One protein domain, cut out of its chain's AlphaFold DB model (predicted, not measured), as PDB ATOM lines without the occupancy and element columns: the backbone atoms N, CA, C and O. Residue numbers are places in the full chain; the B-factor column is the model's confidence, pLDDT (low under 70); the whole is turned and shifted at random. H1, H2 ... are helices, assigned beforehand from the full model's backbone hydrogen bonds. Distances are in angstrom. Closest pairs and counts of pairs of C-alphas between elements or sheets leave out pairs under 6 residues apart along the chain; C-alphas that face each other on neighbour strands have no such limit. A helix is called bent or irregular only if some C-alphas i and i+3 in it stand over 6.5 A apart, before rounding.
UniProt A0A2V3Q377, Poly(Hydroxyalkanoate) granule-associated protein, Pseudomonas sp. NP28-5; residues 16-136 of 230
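This is residues 16 to 136 of the 230 residues of the protein "Poly(Hydroxyalkanoate) granule-associated protein" of Pseudomonas sp. NP28-5 (UniProt A0A2V3Q377). This is an open zigzag of long helices with no packed core: the second arm of a bent helix, H1b, and helix H2 make a narrow V, close to each other only near the tip where a tight link joins them. At the open end of the V two arms go off separately: H1a, the first arm of the bent helix, turns away from H1b at about a right angle, and H3 runs off from the far end of H2, with residues 117 to 136 sticking out free. The printed part has 121 residues with three named helices, in the order H1, H2, H3, and no named strand; the class is all helix. The whole is extended, with a radius of gyration of the C-alphas of 25.1 A, and its outline is flat, spanning 73 by 52 by 28 A.

The printed part begins with H1, residues 16 to 70, the longest helix with 55 residues. By its hydrogen bonds it was assigned as one helix, but it is bent: C-alphas 38 and 41 are 7.8 A apart, where about 5 A is found in a regular helix. Its first arm, H1a, has residues 16 to 38 and measures 32.3 A from first to last C-alpha; C-alpha 16 is at (4.960, 49.719, 11.783). Residues 39 and 40 belong to neither arm. The second arm, H1b, has residues 41 to 70 and measures 39.2 A, with a kink of 31 degrees near residue 64. H2, residues 73 to 108, measures 49.9 A; C-alpha 73 is at (25.950, 39.670, -46.192). H3, residues 114 to 135, measures 30.8 A and ends with C-alpha 135 at (48.416, 10.677, 11.951).

The lines of H1a and H1b stand at 73 degrees, about perpendicular. H1a touches no helix, and it is apart from H2 and from H3. H1b and H2 are close but not clearly touching, with 1 pair of C-alphas within 8 A; this closest pair is Leu 66 and Ser 73, 7.9 A apart. The two run opposite ways at a shallow tilt of 23 degrees, and their centres are 21.8 A apart. Within H1b, residues 45 to 64 stand free, and so do residues 78 to 101 of H2. H2 and H3 are apart, though they follow each other in the chain. H3 is apart from H1b too. In H1a, H1b and H3 every pair of O i and N i+4 is within hydrogen-bond range; in H2, 29 of 32 such pairs are.

The two C-alphas farthest apart are those of Asp 68 and Thr 135, at 74.2 A. From the first printed C-alpha, of Gly 16, to the last, of Gly 136, the distance is 61.3 A. The printed residues run from 16 to 136 without a gap, as one domain in a full chain of 230 residues. Both links are tight: 2 residues lie between H1 and H2, and 5 between H2 and H3. The mean pLDDT of the printed part is 80.3, with 86 for H1a, 78 for H1b, 79 for H2 and 85 for H3. The model's confidence is low, under 70, at 19 residues: 62 to 63, 65 to 78, 110, 112 and 136.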
ATOM      1  N   GLY A  16       6.306  50.221  12.076       77.00
ATOM      2  CA  GLY A  16       4.960  49.719  11.783       77.00
ATOM      3  C   GLY A  16       4.504  50.012  10.350       77.00
ATOM      4  O   GLY A  16       3.802  49.200   9.742       77.00
ATOM      5  N   GLU A  17       4.933  51.139   9.779       76.62
ATOM      6  CA  GLU A  17       4.660  51.469   8.380       76.62
ATOM      7  C   GLU A  17       5.480  50.570   7.431       76.62
ATOM      8  O   GLU A  17       4.928  49.973   6.507       76.62
ATOM      9  N   VAL A  18       6.775  50.367   7.710       82.06
ATOM     10  CA  VAL A  18       7.644  49.445   6.951       82.06
ATOM     11  C   VAL A  18       7.144  48.001   7.027       82.06
ATOM     12  O   VAL A  18       7.154  47.299   6.018       82.06
ATOM     13  N   GLU A  19       6.659  47.546   8.181       85.88
ATOM     14  CA  GLU A  19       6.103  46.200   8.335       85.88
ATOM     15  C   GLU A  19       4.810  46.013   7.528       85.88
ATOM     16  O   GLU A  19       4.641  44.993   6.851       85.88
ATOM     17  N   LYS A  20       3.930  47.022   7.505       85.88
ATOM     18  CA  LYS A  20       2.744  47.026   6.634       85.88
ATOM     19  C   LYS A  20       3.116  46.966   5.158       85.88
ATOM     20  O   LYS A  20       2.558  46.128   4.446       85.88
ATOM     21  N   TYR A  21       4.058  47.792   4.706       87.25
ATOM     22  CA  TYR A  21       4.515  47.776   3.314       87.25
ATOM     23  C   TYR A  21       5.194  46.454   2.955       87.25
ATOM     24  O   TYR A  21       4.902  45.880   1.910       87.25
ATOM     25  N   SER A  22       6.031  45.914   3.840       91.94
ATOM     26  CA  SER A  22       6.695  44.622   3.643       91.94
ATOM     27  C   SER A  22       5.677  43.483   3.523       91.94
ATOM     28  O   SER A  22       5.739  42.672   2.595       91.94
ATOM     29  N   ARG A  23       4.650  43.476   4.385       90.12
ATOM     30  CA  ARG A  23       3.543  42.515   4.308       90.12
ATOM     31  C   ARG A  23       2.711  42.694   3.039       90.12
ATOM     32  O   ARG A  23       2.314  41.698   2.442       90.12
ATOM     33  N   GLN A  24       2.457  43.925   2.605       89.81
ATOM     34  CA  GLN A  24       1.752  44.193   1.350       89.81
ATOM     35  C   GLN A  24       2.547  43.726   0.131       89.81
ATOM     36  O   GLN A  24       1.973  43.081  -0.739       89.81
ATOM     37  N   ILE A  25       3.855  43.982   0.086       89.88
ATOM     38  CA  ILE A  25       4.741  43.517  -0.989       89.88
ATOM     39  C   ILE A  25       4.761  41.987  -1.028       89.88
ATOM     40  O   ILE A  25       4.660  41.397  -2.102       89.88
ATOM     41  N   TRP A  26       4.814  41.332   0.134       90.44
ATOM     42  CA  TRP A  26       4.771  39.874   0.215       90.44
ATOM     43  C   TRP A  26       3.426  39.299  -0.239       90.44
ATOM     44  O   TRP A  26       3.389  38.369  -1.040       90.44
ATOM     45  N   LEU A  27       2.311  39.862   0.230       94.44
ATOM     46  CA  LEU A  27       0.971  39.432  -0.174       94.44
ATOM     47  C   LEU A  27       0.703  39.702  -1.657       94.44
ATOM     48  O   LEU A  27       0.074  38.879  -2.314       94.44
ATOM     49  N   ALA A  28       1.205  40.810  -2.202       93.75
ATOM     50  CA  ALA A  28       1.137  41.109  -3.626       93.75
ATOM     51  C   ALA A  28       1.993  40.130  -4.441       93.75
ATOM     52  O   ALA A  28       1.527  39.625  -5.460       93.75
ATOM     53  N   GLY A  29       3.199  39.800  -3.969       90.00
ATOM     54  CA  GLY A  29       4.044  38.768  -4.566       90.00
ATOM     55  C   GLY A  29       3.374  37.394  -4.552       90.00
ATOM     56  O   GLY A  29       3.360  36.706  -5.569       90.00
ATOM     57  N   LEU A  30       2.731  37.026  -3.441       90.94
ATOM     58  CA  LEU A  30       1.994  35.770  -3.305       90.94
ATOM     59  C   LEU A  30       0.710  35.751  -4.154       90.94
ATOM     60  O   LEU A  30       0.367  34.721  -4.730       90.94
ATOM     61  N   GLY A  31       0.020  36.885  -4.281       90.12
ATOM     62  CA  GLY A  31      -1.159  37.040  -5.135       90.12
ATOM     63  C   GLY A  31      -0.820  36.989  -6.627       90.12
ATOM     64  O   GLY A  31      -1.508  36.313  -7.390       90.12
ATOM     65  N   ALA A  32       0.269  37.642  -7.041       88.31
ATOM     66  CA  ALA A  32       0.796  37.556  -8.400       88.31
ATOM     67  C   ALA A  32       1.284  36.136  -8.718       88.31
ATOM     68  O   ALA A  32       0.951  35.610  -9.779       88.31
ATOM     69  N   TYR A  33       1.987  35.489  -7.779       81.25
ATOM     70  CA  TYR A  33       2.372  34.085  -7.900       81.25
ATOM     71  C   TYR A  33       1.141  33.196  -8.054       81.25
ATOM     72  O   TYR A  33       1.077  32.445  -9.008       81.25
ATOM     73  N   SER A  34       0.111  33.338  -7.217       86.44
ATOM     74  CA  SER A  34      -1.117  32.545  -7.342       86.44
ATOM     75  C   SER A  34      -1.847  32.774  -8.676       86.44
ATOM     76  O   SER A  34      -2.318  31.813  -9.282       86.44
ATOM     77  N   LYS A  35      -1.891  34.013  -9.189       81.19
ATOM     78  CA  LYS A  35      -2.481  34.332 -10.502       81.19
ATOM     79  C   LYS A  35      -1.698  33.727 -11.669       81.19
ATOM     80  O   LYS A  35      -2.314  33.181 -12.579       81.19
ATOM     81  N   ILE A  36      -0.366  33.783 -11.632       82.88
ATOM     82  CA  ILE A  36       0.484  33.101 -12.613       82.88
ATOM     83  C   ILE A  36       0.406  31.583 -12.428       82.88
ATOM     84  O   ILE A  36       0.332  30.873 -13.409       82.88
ATOM     85  N   SER A  37       0.384  31.037 -11.218       73.69
ATOM     86  CA  SER A  37       0.370  29.587 -11.001       73.69
ATOM     87  C   SER A  37      -0.935  28.937 -11.457       73.69
ATOM     88  O   SER A  37      -0.908  27.799 -11.916       73.69
ATOM     89  N   ASN A  38      -2.066  29.642 -11.359       79.00
ATOM     90  CA  ASN A  38      -3.372  29.072 -11.685       79.00
ATOM     91  C   ASN A  38      -3.633  28.972 -13.201       79.00
ATOM     92  O   ASN A  38      -4.223  27.996 -13.654       79.00
ATOM     93  N   ASP A  39      -3.154  29.942 -13.990       83.50
ATOM     94  CA  ASP A  39      -3.360  29.992 -15.451       83.50
ATOM     95  C   ASP A  39      -2.048  29.990 -16.263       83.50
ATOM     96  O   ASP A  39      -2.048  30.066 -17.496       83.50
ATOM     97  N   GLY A  40      -0.907  29.883 -15.588       80.19
ATOM     98  CA  GLY A  40       0.420  30.084 -16.168       80.19
ATOM     99  C   GLY A  40       0.841  29.000 -17.127       80.19
ATOM    100  O   GLY A  40       1.525  29.316 -18.086       80.19
ATOM    101  N   SER A  41       0.396  27.756 -16.947       80.50
ATOM    102  CA  SER A  41       0.673  26.696 -17.920       80.50
ATOM    103  C   SER A  41       0.018  26.999 -19.268       80.50
ATOM    104  O   SER A  41       0.663  26.865 -20.295       80.50
ATOM    105  N   LYS A  42      -1.217  27.513 -19.301       86.44
ATOM    106  CA  LYS A  42      -1.892  27.882 -20.560       86.44
ATOM    107  C   LYS A  42      -1.297  29.134 -21.201       86.44
ATOM    108  O   LYS A  42      -1.164  29.182 -22.422       86.44
ATOM    109  N   LEU A  43      -0.940  30.139 -20.401       85.88
ATOM    110  CA  LEU A  43      -0.261  31.342 -20.890       85.88
ATOM    111  C   LEU A  43       1.135  31.010 -21.411       85.88
ATOM    112  O   LEU A  43       1.481  31.458 -22.495       85.88
ATOM    113  N   PHE A  44       1.890  30.182 -20.691       85.56
ATOM    114  CA  PHE A  44       3.191  29.683 -21.113       85.56
ATOM    115  C   PHE A  44       3.071  28.871 -22.399       85.56
ATOM    116  O   PHE A  44       3.760  29.182 -23.350       85.56
ATOM    117  N   GLU A  45       2.140  27.923 -22.498       88.56
ATOM    118  CA  GLU A  45       1.899  27.161 -23.731       88.56
ATOM    119  C   GLU A  45       1.476  28.056 -24.908       88.56
ATOM    120  O   GLU A  45       1.840  27.794 -26.052       88.56
ATOM    121  N   THR A  46       0.726  29.132 -24.649       91.31
ATOM    122  CA  THR A  46       0.352  30.112 -25.683       91.31
ATOM    123  C   THR A  46       1.553  30.962 -26.093       91.31
ATOM    124  O   THR A  46       1.796  31.113 -27.282       91.31
ATOM    125  N   LEU A  47       2.349  31.441 -25.133       90.12
ATOM    126  CA  LEU A  47       3.599  32.176 -25.354       90.12
ATOM    127  C   LEU A  47       4.656  31.313 -26.051       90.12
ATOM    128  O   LEU A  47       5.365  31.815 -26.912       90.12
ATOM    129  N   VAL A  48       4.742  30.024 -25.726       91.94
ATOM    130  CA  VAL A  48       5.629  29.049 -26.368       91.94
ATOM    131  C   VAL A  48       5.140  28.766 -27.780       91.94
ATOM    132  O   VAL A  48       5.934  28.857 -28.703       91.94
ATOM    133  N   LYS A  49       3.842  28.527 -28.006       91.56
ATOM    134  CA  LYS A  49       3.303  28.372 -29.369       91.56
ATOM    135  C   LYS A  49       3.456  29.631 -30.209       91.56
ATOM    136  O   LYS A  49       3.735  29.531 -31.400       91.56
ATOM    137  N   ASP A  50       3.252  30.805 -29.627       89.81
ATOM    138  CA  ASP A  50       3.438  32.073 -30.324       89.81
ATOM    139  C   ASP A  50       4.925  32.378 -30.532       89.81
ATOM    140  O   ASP A  50       5.278  32.911 -31.579       89.81
ATOM    141  N   GLY A  51       5.801  31.932 -29.627       90.12
ATOM    142  CA  GLY A  51       7.253  31.914 -29.784       90.12
ATOM    143  C   GLY A  51       7.702  30.984 -30.908       90.12
ATOM    144  O   GLY A  51       8.428  31.414 -31.786       90.12
ATOM    145  N   GLU A  52       7.192  29.756 -30.980       88.00
ATOM    146  CA  GLU A  52       7.466  28.819 -32.074       88.00
ATOM    147  C   GLU A  52       6.933  29.328 -33.419       88.00
ATOM    148  O   GLU A  52       7.554  29.117 -34.462       88.00
ATOM    149  N   LYS A  53       5.770  29.995 -33.431       85.25
ATOM    150  CA  LYS A  53       5.256  30.666 -34.634       85.25
ATOM    151  C   LYS A  53       6.133  31.851 -35.009       85.25
ATOM    152  O   LYS A  53       6.442  31.991 -36.185       85.25
ATOM    153  N   ALA A  54       6.542  32.673 -34.045       83.69
ATOM    154  CA  ALA A  54       7.447  33.790 -34.274       83.69
ATOM    155  C   ALA A  54       8.798  33.286 -34.784       83.69
ATOM    156  O   ALA A  54       9.266  33.781 -35.790       83.69
ATOM    157  N   GLU A  55       9.371  32.230 -34.212       78.62
ATOM    158  CA  GLU A  55      10.601  31.611 -34.698       78.62
ATOM    159  C   GLU A  55      10.437  31.015 -36.089       78.62
ATOM    160  O   GLU A  55      11.331  31.167 -36.907       78.62
ATOM    161  N   LYS A  56       9.315  30.366 -36.412       81.62
ATOM    162  CA  LYS A  56       9.070  29.853 -37.770       81.62
ATOM    163  C   LYS A  56       8.892  30.985 -38.773       81.62
ATOM    164  O   LYS A  56       9.475  30.922 -39.849       81.62
ATOM    165  N   LEU A  57       8.126  32.018 -38.428       74.62
ATOM    166  CA  LEU A  57       7.919  33.191 -39.277       74.62
ATOM    167  C   LEU A  57       9.222  33.959 -39.451       74.62
ATOM    168  O   LEU A  57       9.610  34.228 -40.574       74.62
ATOM    169  N   THR A  58       9.955  34.221 -38.374       73.19
ATOM    170  CA  THR A  58      11.274  34.842 -38.416       73.19
ATOM    171  C   THR A  58      12.290  33.929 -39.072       73.19
ATOM    172  O   THR A  58      13.159  34.457 -39.721       73.19
ATOM    173  N   LYS A  59      12.204  32.598 -39.014       74.38
ATOM    174  CA  LYS A  59      13.110  31.703 -39.750       74.38
ATOM    175  C   LYS A  59      12.772  31.649 -41.230       74.38
ATOM    176  O   LYS A  59      13.693  31.557 -42.014       74.38
ATOM    177  N   VAL A  60      11.506  31.730 -41.638       75.12
ATOM    178  CA  VAL A  60      11.109  31.793 -43.058       75.12
ATOM    179  C   VAL A  60      11.413  33.169 -43.645       75.12
ATOM    180  O   VAL A  60      11.977  33.263 -44.733       75.12
ATOM    181  N   GLU A  61      11.088  34.229 -42.910       70.19
ATOM    182  CA  GLU A  61      11.390  35.610 -43.279       70.19
ATOM    183  C   GLU A  61      12.895  35.846 -43.230       70.19
ATOM    184  O   GLU A  61      13.452  36.368 -44.180       70.19
ATOM    185  N   ALA A  62      13.586  35.365 -42.195       65.25
ATOM    186  CA  ALA A  62      15.039  35.369 -42.156       65.25
ATOM    187  C   ALA A  62      15.629  34.402 -43.162       65.25
ATOM    188  O   ALA A  62      16.721  34.689 -43.567       65.25
ATOM    189  N   GLN A  63      15.006  33.316 -43.623       69.31
ATOM    190  CA  GLN A  63      15.590  32.511 -44.705       69.31
ATOM    191  C   GLN A  63      15.540  33.301 -46.014       69.31
ATOM    192  O   GLN A  63      16.558  33.415 -46.677       69.31
ATOM    193  N   LYS A  64      14.406  33.941 -46.329       71.88
ATOM    194  CA  LYS A  64      14.274  34.833 -47.494       71.88
ATOM    195  C   LYS A  64      15.210  36.033 -47.402       71.88
ATOM    196  O   LYS A  64      15.967  36.302 -48.325       71.88
ATOM    197  N   GLN A  65      15.223  36.702 -46.252       62.22
ATOM    198  CA  GLN A  65      16.130  37.810 -45.995       62.22
ATOM    199  C   GLN A  65      17.572  37.346 -45.884       62.22
ATOM    200  O   GLN A  65      18.436  38.115 -46.232       62.22
ATOM    201  N   LEU A  66      17.879  36.132 -45.438       62.38
ATOM    202  CA  LEU A  66      19.234  35.587 -45.419       62.38
ATOM    203  C   LEU A  66      19.635  35.142 -46.817       62.38
ATOM    204  O   LEU A  66      20.812  35.205 -47.085       62.38
ATOM    205  N   ASP A  67      18.738  34.768 -47.722       65.12
ATOM    206  CA  ASP A  67      19.080  34.504 -49.123       65.12
ATOM    207  C   ASP A  67      19.321  35.826 -49.888       65.12
ATOM    208  O   ASP A  67      20.327  35.953 -50.590       65.12
ATOM    209  N   ASP A  68      18.516  36.867 -49.639       63.56
ATOM    210  CA  ASP A  68      18.723  38.228 -50.171       63.56
ATOM    211  C   ASP A  68      19.938  38.931 -49.532       63.56
ATOM    212  O   ASP A  68      20.756  39.584 -50.193       63.56
ATOM    213  N   VAL A  69      20.105  38.766 -48.219       56.88
ATOM    214  CA  VAL A  69      21.225  39.308 -47.454       56.88
ATOM    215  C   VAL A  69      22.457  38.460 -47.652       56.88
ATOM    216  O   VAL A  69      23.497  39.065 -47.647       56.88
ATOM    217  N   LYS A  70      22.454  37.148 -47.909       61.66
ATOM    218  CA  LYS A  70      23.683  36.367 -48.209       61.66
ATOM    219  C   LYS A  70      24.422  36.918 -49.426       61.66
ATOM    220  O   LYS A  70      25.651  36.926 -49.424       61.66
ATOM    221  N   ASN A  71      23.692  37.524 -50.359       59.78
ATOM    222  CA  ASN A  71      24.247  38.280 -51.484       59.78
ATOM    223  C   ASN A  71      24.742  39.697 -51.090       59.78
ATOM    224  O   ASN A  71      25.594  40.265 -51.762       59.78
ATOM    225  N   THR A  72      24.300  40.222 -49.943       60.06
ATOM    226  CA  THR A  72      24.676  41.513 -49.317       60.06
ATOM    227  C   THR A  72      25.502  41.336 -48.001       60.06
ATOM    228  O   THR A  72      25.838  42.296 -47.306       60.06
ATOM    229  N   SER A  73      25.866  40.100 -47.613       60.91
ATOM    230  CA  SER A  73      25.950  39.670 -46.192       60.91
ATOM    231  C   SER A  73      27.238  40.036 -45.494       60.91
ATOM    232  O   SER A  73      27.262  40.065 -44.261       60.91
ATOM    233  N   LYS A  74      28.316  40.291 -46.226       60.16
ATOM    234  CA  LYS A  74      29.626  40.453 -45.587       60.16
ATOM    235  C   LYS A  74      29.702  41.688 -44.684       60.16
ATOM    236  O   LYS A  74      30.439  41.664 -43.710       60.16
ATOM    237  N   SER A  75      28.909  42.729 -44.950       60.44
ATOM    238  CA  SER A  75      28.941  43.979 -44.173       60.44
ATOM    239  C   SER A  75      27.911  44.029 -43.031       60.44
ATOM    240  O   SER A  75      28.219  44.515 -41.944       60.44
ATOM    241  N   ALA A  76      26.705  43.483 -43.228       62.56
ATOM    242  CA  ALA A  76      25.646  43.516 -42.212       62.56
ATOM    243  C   ALA A  76      25.820  42.448 -41.119       62.56
ATOM    244  O   ALA A  76      25.460  42.679 -39.965       62.56
ATOM    245  N   LYS A  77      26.413  41.296 -41.458       66.56
ATOM    246  CA  LYS A  77      26.624  40.195 -40.512       66.56
ATOM    247  C   LYS A  77      27.627  40.551 -39.411       66.56
ATOM    248  O   LYS A  77      27.361  40.253 -38.254       66.56
ATOM    249  N   SER A  78      28.688  41.290 -39.747       69.81
ATOM    250  CA  SER A  78      29.697  41.722 -38.770       69.81
ATOM    251  C   SER A  78      29.094  42.593 -37.667       69.81
ATOM    252  O   SER A  78      29.341  42.347 -36.499       69.81
ATOM    253  N   ARG A  79      28.203  43.538 -38.007       73.44
ATOM    254  CA  ARG A  79      27.580  44.414 -36.998       73.44
ATOM    255  C   ARG A  79      26.597  43.689 -36.082       73.44
ATOM    256  O   ARG A  79      26.416  44.098 -34.942       73.44
ATOM    257  N   VAL A  80      25.934  42.644 -36.574       78.00
ATOM    258  CA  VAL A  80      25.027  41.827 -35.754       78.00
ATOM    259  C   VAL A  80      25.819  40.878 -34.863       78.00
ATOM    260  O   VAL A  80      25.456  40.715 -33.702       78.00
ATOM    261  N   ASP A  81      26.899  40.289 -35.379       80.31
ATOM    262  CA  ASP A  81      27.796  39.460 -34.578       80.31
ATOM    263  C   ASP A  81      28.501  40.308 -33.498       80.31
ATOM    264  O   ASP A  81      28.509  39.883 -32.351       80.31
ATOM    265  N   ASP A  82      28.913  41.553 -33.778       78.19
ATOM    266  CA  ASP A  82      29.465  42.478 -32.767       78.19
ATOM    267  C   ASP A  82      28.448  42.820 -31.661       78.19
ATOM    268  O   ASP A  82      28.765  42.788 -30.473       78.19
ATOM    269  N   VAL A  83      27.190  43.120 -32.012       79.25
ATOM    270  CA  VAL A  83      26.136  43.402 -31.015       79.25
ATOM    271  C   VAL A  83      25.789  42.151 -30.210       79.25
ATOM    272  O   VAL A  83      25.499  42.248 -29.018       79.25
ATOM    273  N   LYS A  84      25.833  40.975 -30.840       82.50
ATOM    274  CA  LYS A  84      25.623  39.696 -30.169       82.50
ATOM    275  C   LYS A  84      26.772  39.381 -29.216       82.50
ATOM    276  O   LYS A  84      26.495  38.947 -28.108       82.50
ATOM    277  N   ASP A  85      28.016  39.653 -29.592       83.44
ATOM    278  CA  ASP A  85      29.187  39.475 -28.730       83.44
ATOM    279  C   ASP A  85      29.129  40.422 -27.516       83.44
ATOM    280  O   ASP A  85      29.247  39.990 -26.370       83.44
ATOM    281  N   LEU A  86      28.767  41.695 -27.735       78.62
ATOM    282  CA  LEU A  86      28.500  42.658 -26.656       78.62
ATOM    283  C   LEU A  86      27.325  42.242 -25.754       78.62
ATOM    284  O   LEU A  86      27.367  42.462 -24.540       78.62
ATOM    285  N   ALA A  87      26.272  41.656 -26.325       81.25
ATOM    286  CA  ALA A  87      25.128  41.157 -25.569       81.25
ATOM    287  C   ALA A  87      25.473  39.889 -24.775       81.25
ATOM    288  O   ALA A  87      25.019  39.760 -23.643       81.25
ATOM    289  N   VAL A  88      26.305  38.995 -25.317       82.50
ATOM    290  CA  VAL A  88      26.808  37.796 -24.626       82.50
ATOM    291  C   VAL A  88      27.758  38.186 -23.492       82.50
ATOM    292  O   VAL A  88      27.639  37.656 -22.391       82.50
ATOM    293  N   GLY A  89      28.621  39.185 -23.693       83.56
ATOM    294  CA  GLY A  89      29.462  39.733 -22.624       83.56
ATOM    295  C   GLY A  89      28.642  40.326 -21.471       83.56
ATOM    296  O   GLY A  89      28.914  40.051 -20.305       83.56
ATOM    297  N   LYS A  90      27.579  41.077 -21.788       85.44
ATOM    298  CA  LYS A  90      26.625  41.600 -20.793       85.44
ATOM    299  C   LYS A  90      25.780  40.496 -20.153       85.44
ATOM    300  O   LYS A  90      25.405  40.616 -18.990       85.44
ATOM    301  N   TRP A  91      25.493  39.423 -20.891       83.06
ATOM    302  CA  TRP A  91      24.768  38.264 -20.384       83.06
ATOM    303  C   TRP A  91      25.573  37.503 -19.338       83.06
ATOM    304  O   TRP A  91      24.991  37.116 -18.340       83.06
ATOM    305  N   ASN A  92      26.894  37.378 -19.483       86.06
ATOM    306  CA  ASN A  92      27.736  36.800 -18.429       86.06
ATOM    307  C   ASN A  92      27.693  37.620 -17.128       86.06
ATOM    308  O   ASN A  92      27.673  37.056 -16.040       86.06
ATOM    309  N   GLU A  93      27.633  38.949 -17.221       86.69
ATOM    310  CA  GLU A  93      27.504  39.823 -16.045       86.69
ATOM    311  C   GLU A  93      26.112  39.698 -15.392       86.69
ATOM    312  O   GLU A  93      25.974  39.678 -14.166       86.69
ATOM    313  N   LEU A  94      25.071  39.529 -16.216       85.06
ATOM    314  CA  LEU A  94      23.716  39.182 -15.777       85.06
ATOM    315  C   LEU A  94      23.636  37.766 -15.199       85.06
ATOM    316  O   LEU A  94      22.893  37.565 -14.245       85.06
ATOM    317  N   GLU A  95      24.393  36.812 -15.730       83.50
ATOM    318  CA  GLU A  95      24.497  35.439 -15.240       83.50
ATOM    319  C   GLU A  95      25.156  35.431 -13.865       83.50
ATOM    320  O   GLU A  95      24.642  34.797 -12.955       83.50
ATOM    321  N   GLU A  96      26.205  36.226 -13.655       85.69
ATOM    322  CA  GLU A  96      26.842  36.354 -12.346       85.69
ATOM    323  C   GLU A  96      25.920  37.037 -11.315       85.69
ATOM    324  O   GLU A  96      25.850  36.629 -10.152       85.69
ATOM    325  N   ALA A  97      25.168  38.066 -11.720       86.12
ATOM    326  CA  ALA A  97      24.183  38.721 -10.857       86.12
ATOM    327  C   ALA A  97      22.958  37.830 -10.578       86.12
ATOM    328  O   ALA A  97      22.429  37.829  -9.461       86.12
ATOM    329  N   PHE A  98      22.521  37.059 -11.574       83.56
ATOM    330  CA  PHE A  98      21.454  36.074 -11.453       83.56
ATOM    331  C   PHE A  98      21.886  34.929 -10.552       83.56
ATOM    332  O   PHE A  98      21.126  34.583  -9.661       83.56
ATOM    333  N   ASP A  99      23.105  34.413 -10.695       84.88
ATOM    334  CA  ASP A  99      23.638  33.359  -9.838       84.88
ATOM    335  C   ASP A  99      23.762  33.860  -8.398       84.88
ATOM    336  O   ASP A  99      23.261  33.218  -7.489       84.88
ATOM    337  N   LYS A 100      24.254  35.084  -8.156       85.56
ATOM    338  CA  LYS A 100      24.236  35.695  -6.808       85.56
ATOM    339  C   LYS A 100      22.821  35.808  -6.231       85.56
ATOM    340  O   LYS A 100      22.605  35.539  -5.046       85.56
ATOM    341  N   ARG A 101      21.840  36.213  -7.046       80.88
ATOM    342  CA  ARG A 101      20.443  36.375  -6.612       80.88
ATOM    343  C   ARG A 101      19.745  35.031  -6.394       80.88
ATOM    344  O   ARG A 101      18.992  34.895  -5.430       80.88
ATOM    345  N   LEU A 102      20.018  34.056  -7.252       85.00
ATOM    346  CA  LEU A 102      19.537  32.685  -7.187       85.00
ATOM    347  C   LEU A 102      20.142  31.988  -5.970       85.00
ATOM    348  O   LEU A 102      19.406  31.464  -5.145       85.00
ATOM    349  N   ASN A 103      21.453  32.095  -5.788       82.38
ATOM    350  CA  ASN A 103      22.180  31.598  -4.631       82.38
ATOM    351  C   ASN A 103      21.622  32.168  -3.321       82.38
ATOM    352  O   ASN A 103      21.387  31.429  -2.373       82.38
ATOM    353  N   GLY A 104      21.312  33.470  -3.282       79.56
ATOM    354  CA  GLY A 104      20.672  34.099  -2.124       79.56
ATOM    355  C   GLY A 104      19.244  33.605  -1.856       79.56
ATOM    356  O   GLY A 104      18.845  33.468  -0.700       79.56
ATOM    357  N   ALA A 105      18.463  33.320  -2.900       79.12
ATOM    358  CA  ALA A 105      17.122  32.752  -2.757       79.12
ATOM    359  C   ALA A 105      17.166  31.283  -2.299       79.12
ATOM    360  O   ALA A 105      16.391  30.883  -1.432       79.12
ATOM    361  N   ILE A 106      18.109  30.507  -2.832       73.88
ATOM    362  CA  ILE A 106      18.347  29.096  -2.516       73.88
ATOM    363  C   ILE A 106      18.887  28.941  -1.084       73.88
ATOM    364  O   ILE A 106      18.377  28.110  -0.332       73.88
ATOM    365  N   ALA A 107      19.816  29.800  -0.653       72.75
ATOM    366  CA  ALA A 107      20.320  29.828   0.721       72.75
ATOM    367  C   ALA A 107      19.209  30.133   1.743       72.75
ATOM    368  O   ALA A 107      19.178  29.556   2.828       72.75
ATOM    369  N   ARG A 108      18.236  30.983   1.382       77.25
ATOM    370  CA  ARG A 108      17.036  31.236   2.205       77.25
ATOM    371  C   ARG A 108      16.053  30.065   2.218       77.25
ATOM    372  O   ARG A 108      15.250  29.974   3.140       77.25
ATOM    373  N   LEU A 109      16.115  29.195   1.213       73.88
ATOM    374  CA  LEU A 109      15.330  27.964   1.119       73.88
ATOM    375  C   LEU A 109      16.035  26.765   1.785       73.88
ATOM    376  O   LEU A 109      15.456  25.685   1.856       73.88
ATOM    377  N   GLY A 110      17.267  26.944   2.285       65.62
ATOM    378  CA  GLY A 110      18.038  25.909   2.981       65.62
ATOM    379  C   GLY A 110      18.699  24.879   2.062       65.62
ATOM    380  O   GLY A 110      19.107  23.817   2.528       65.62
ATOM    381  N   VAL A 111      18.799  25.164   0.764       73.94
ATOM    382  CA  VAL A 111      19.437  24.264  -0.203       73.94
ATOM    383  C   VAL A 111      20.920  24.653  -0.333       73.94
ATOM    384  O   VAL A 111      21.212  25.814  -0.612       73.94
ATOM    385  N   PRO A 112      21.877  23.731  -0.116       67.88
ATOM    386  CA  PRO A 112      23.300  24.040  -0.245       67.88
ATOM    387  C   PRO A 112      23.679  24.409  -1.681       67.88
ATOM    388  O   PRO A 112      23.300  23.717  -2.630       67.88
ATOM    389  N   SER A 113      24.452  25.479  -1.846       74.88
ATOM    390  CA  SER A 113      24.877  25.952  -3.164       74.88
ATOM    391  C   SER A 113      26.107  25.233  -3.722       74.88
ATOM    392  O   SER A 113      26.889  24.627  -2.989       74.88
ATOM    393  N   ARG A 114      26.336  25.330  -5.041       75.69
ATOM    394  CA  ARG A 114      27.486  24.688  -5.707       75.69
ATOM    395  C   ARG A 114      28.832  25.215  -5.198       75.69
ATOM    396  O   ARG A 114      29.759  24.426  -5.024       75.69
ATOM    397  N   SER A 115      28.947  26.520  -4.960       76.06
ATOM    398  CA  SER A 115      30.173  27.144  -4.448       76.06
ATOM    399  C   SER A 115      30.443  26.750  -2.994       76.06
ATOM    400  O   SER A 115      31.582  26.447  -2.650       76.06
ATOM    401  N   GLU A 116      29.406  26.648  -2.158       76.50
ATOM    402  CA  GLU A 116      29.527  26.155  -0.779       76.50
ATOM    403  C   GLU A 116      29.900  24.673  -0.734       76.50
ATOM    404  O   GLU A 116      30.757  24.285   0.058       76.50
ATOM    405  N   VAL A 117      29.328  23.848  -1.615       81.94
ATOM    406  CA  VAL A 117      29.704  22.434  -1.750       81.94
ATOM    407  C   VAL A 117      31.165  22.295  -2.191       81.94
ATOM    408  O   VAL A 117      31.877  21.425  -1.685       81.94
ATOM    409  N   GLN A 118      31.653  23.153  -3.090       82.19
ATOM    410  CA  GLN A 118      33.069  23.158  -3.472       82.19
ATOM    411  C   GLN A 118      33.978  23.634  -2.336       82.19
ATOM    412  O   GLN A 118      34.959  22.961  -2.030       82.19
ATOM    413  N   ALA A 119      33.632  24.734  -1.663       85.62
ATOM    414  CA  ALA A 119      34.392  25.239  -0.522       85.62
ATOM    415  C   ALA A 119      34.440  24.223   0.629       85.62
ATOM    416  O   ALA A 119      35.468  24.084   1.293       85.62
ATOM    417  N   LEU A 120      33.351  23.482   0.855       87.12
ATOM    418  CA  LEU A 120      33.305  22.408   1.839       87.12
ATOM    419  C   LEU A 120      34.211  21.242   1.438       87.12
ATOM    420  O   LEU A 120      34.982  20.789   2.277       87.12
ATOM    421  N   ASN A 121      34.181  20.800   0.176       88.56
ATOM    422  CA  ASN A 121      35.106  19.768  -0.308       88.56
ATOM    423  C   ASN A 121      36.566  20.200  -0.132       88.56
ATOM    424  O   ASN A 121      37.357  19.445   0.418       88.56
ATOM    425  N   SER A 122      36.915  21.444  -0.476       90.44
ATOM    426  CA  SER A 122      38.274  21.954  -0.261       90.44
ATOM    427  C   SER A 122      38.676  21.978   1.218       90.44
ATOM    428  O   SER A 122      39.809  21.635   1.546       90.44
ATOM    429  N   LYS A 123      37.760  22.339   2.128       91.06
ATOM    430  CA  LYS A 123      38.011  22.265   3.577       91.06
ATOM    431  C   LYS A 123      38.187  20.824   4.052       91.06
ATOM    432  O   LYS A 123      39.071  20.565   4.861       91.06
ATOM    433  N   VAL A 124      37.382  19.892   3.544       93.25
ATOM    434  CA  VAL A 124      37.513  18.457   3.834       93.25
ATOM    435  C   VAL A 124      38.855  17.931   3.336       93.25
ATOM    436  O   VAL A 124      39.523  17.219   4.076       93.25
ATOM    437  N   ASP A 125      39.309  18.330   2.150       91.44
ATOM    438  CA  ASP A 125      40.623  17.954   1.624       91.44
ATOM    439  C   ASP A 125      41.763  18.537   2.470       91.44
ATOM    440  O   ASP A 125      42.737  17.846   2.764       91.44
ATOM    441  N   GLN A 126      41.646  19.794   2.911       91.19
ATOM    442  CA  GLN A 126      42.618  20.419   3.814       91.19
ATOM    443  C   GLN A 126      42.690  19.698   5.163       91.19
ATOM    444  O   GLN A 126      43.785  19.384   5.626       91.19
ATOM    445  N   LEU A 127      41.540  19.392   5.764       89.75
ATOM    446  CA  LEU A 127      41.450  18.624   7.005       89.75
ATOM    447  C   LEU A 127      41.990  17.205   6.819       89.75
ATOM    448  O   LEU A 127      42.737  16.727   7.663       89.75
ATOM    449  N   THR A 128      41.686  16.556   5.694       89.75
ATOM    450  CA  THR A 128      42.214  15.226   5.363       89.75
ATOM    451  C   THR A 128      43.734  15.272   5.270       89.75
ATOM    452  O   THR A 128      44.397  14.461   5.902       89.75
ATOM    453  N   ARG A 129      44.311  16.272   4.593       88.50
ATOM    454  CA  ARG A 129      45.770  16.460   4.535       88.50
ATOM    455  C   ARG A 129      46.380  16.723   5.910       88.50
ATOM    456  O   ARG A 129      47.436  16.186   6.214       88.50
ATOM    457  N   GLN A 130      45.732  17.528   6.750       87.12
ATOM    458  CA  GLN A 130      46.196  17.782   8.118       87.12
ATOM    459  C   GLN A 130      46.146  16.516   8.981       87.12
ATOM    460  O   GLN A 130      47.076  16.260   9.740       87.12
ATOM    461  N   ILE A 131      45.109  15.693   8.827       87.06
ATOM    462  CA  ILE A 131      44.999  14.396   9.499       87.06
ATOM    463  C   ILE A 131      46.073  13.441   8.979       87.06
ATOM    464  O   ILE A 131      46.729  12.794   9.782       87.06
ATOM    465  N   GLU A 132      46.317  13.367   7.673       86.75
ATOM    466  CA  GLU A 132      47.389  12.534   7.115       86.75
ATOM    467  C   GLU A 132      48.772  12.955   7.630       86.75
ATOM    468  O   GLU A 132      49.586  12.096   7.965       86.75
ATOM    469  N   LEU A 133      49.016  14.262   7.768       81.50
ATOM    470  CA  LEU A 133      50.257  14.805   8.327       81.50
ATOM    471  C   LEU A 133      50.415  14.506   9.823       81.50
ATOM    472  O   LEU A 133      51.511  14.172  10.260       81.50
ATOM    473  N   LEU A 134      49.340  14.616  10.608       78.75
ATOM    474  CA  LEU A 134      49.377  14.393  12.059       78.75
ATOM    475  C   LEU A 134      49.329  12.913  12.443       78.75
ATOM    476  O   LEU A 134      49.888  12.519  13.462       78.75
ATOM    477  N   THR A 135      48.655  12.094  11.642       76.50
ATOM    478  CA  THR A 135      48.416  10.677  11.951       76.50
ATOM    479  C   THR A 135      49.406   9.767  11.223       76.50
ATOM    480  O   THR A 135      49.455   8.576  11.512       76.50
ATOM    481  N   GLY A 136      50.169  10.286  10.248       60.88
ATOM    482  CA  GLY A 136      51.109   9.510   9.423       60.88
ATOM    483  C   GLY A 136      50.452   8.379   8.619       60.88
ATOM    484  O   GLY A 136      51.131   7.588   7.968       60.88
TER     485      GLY A 136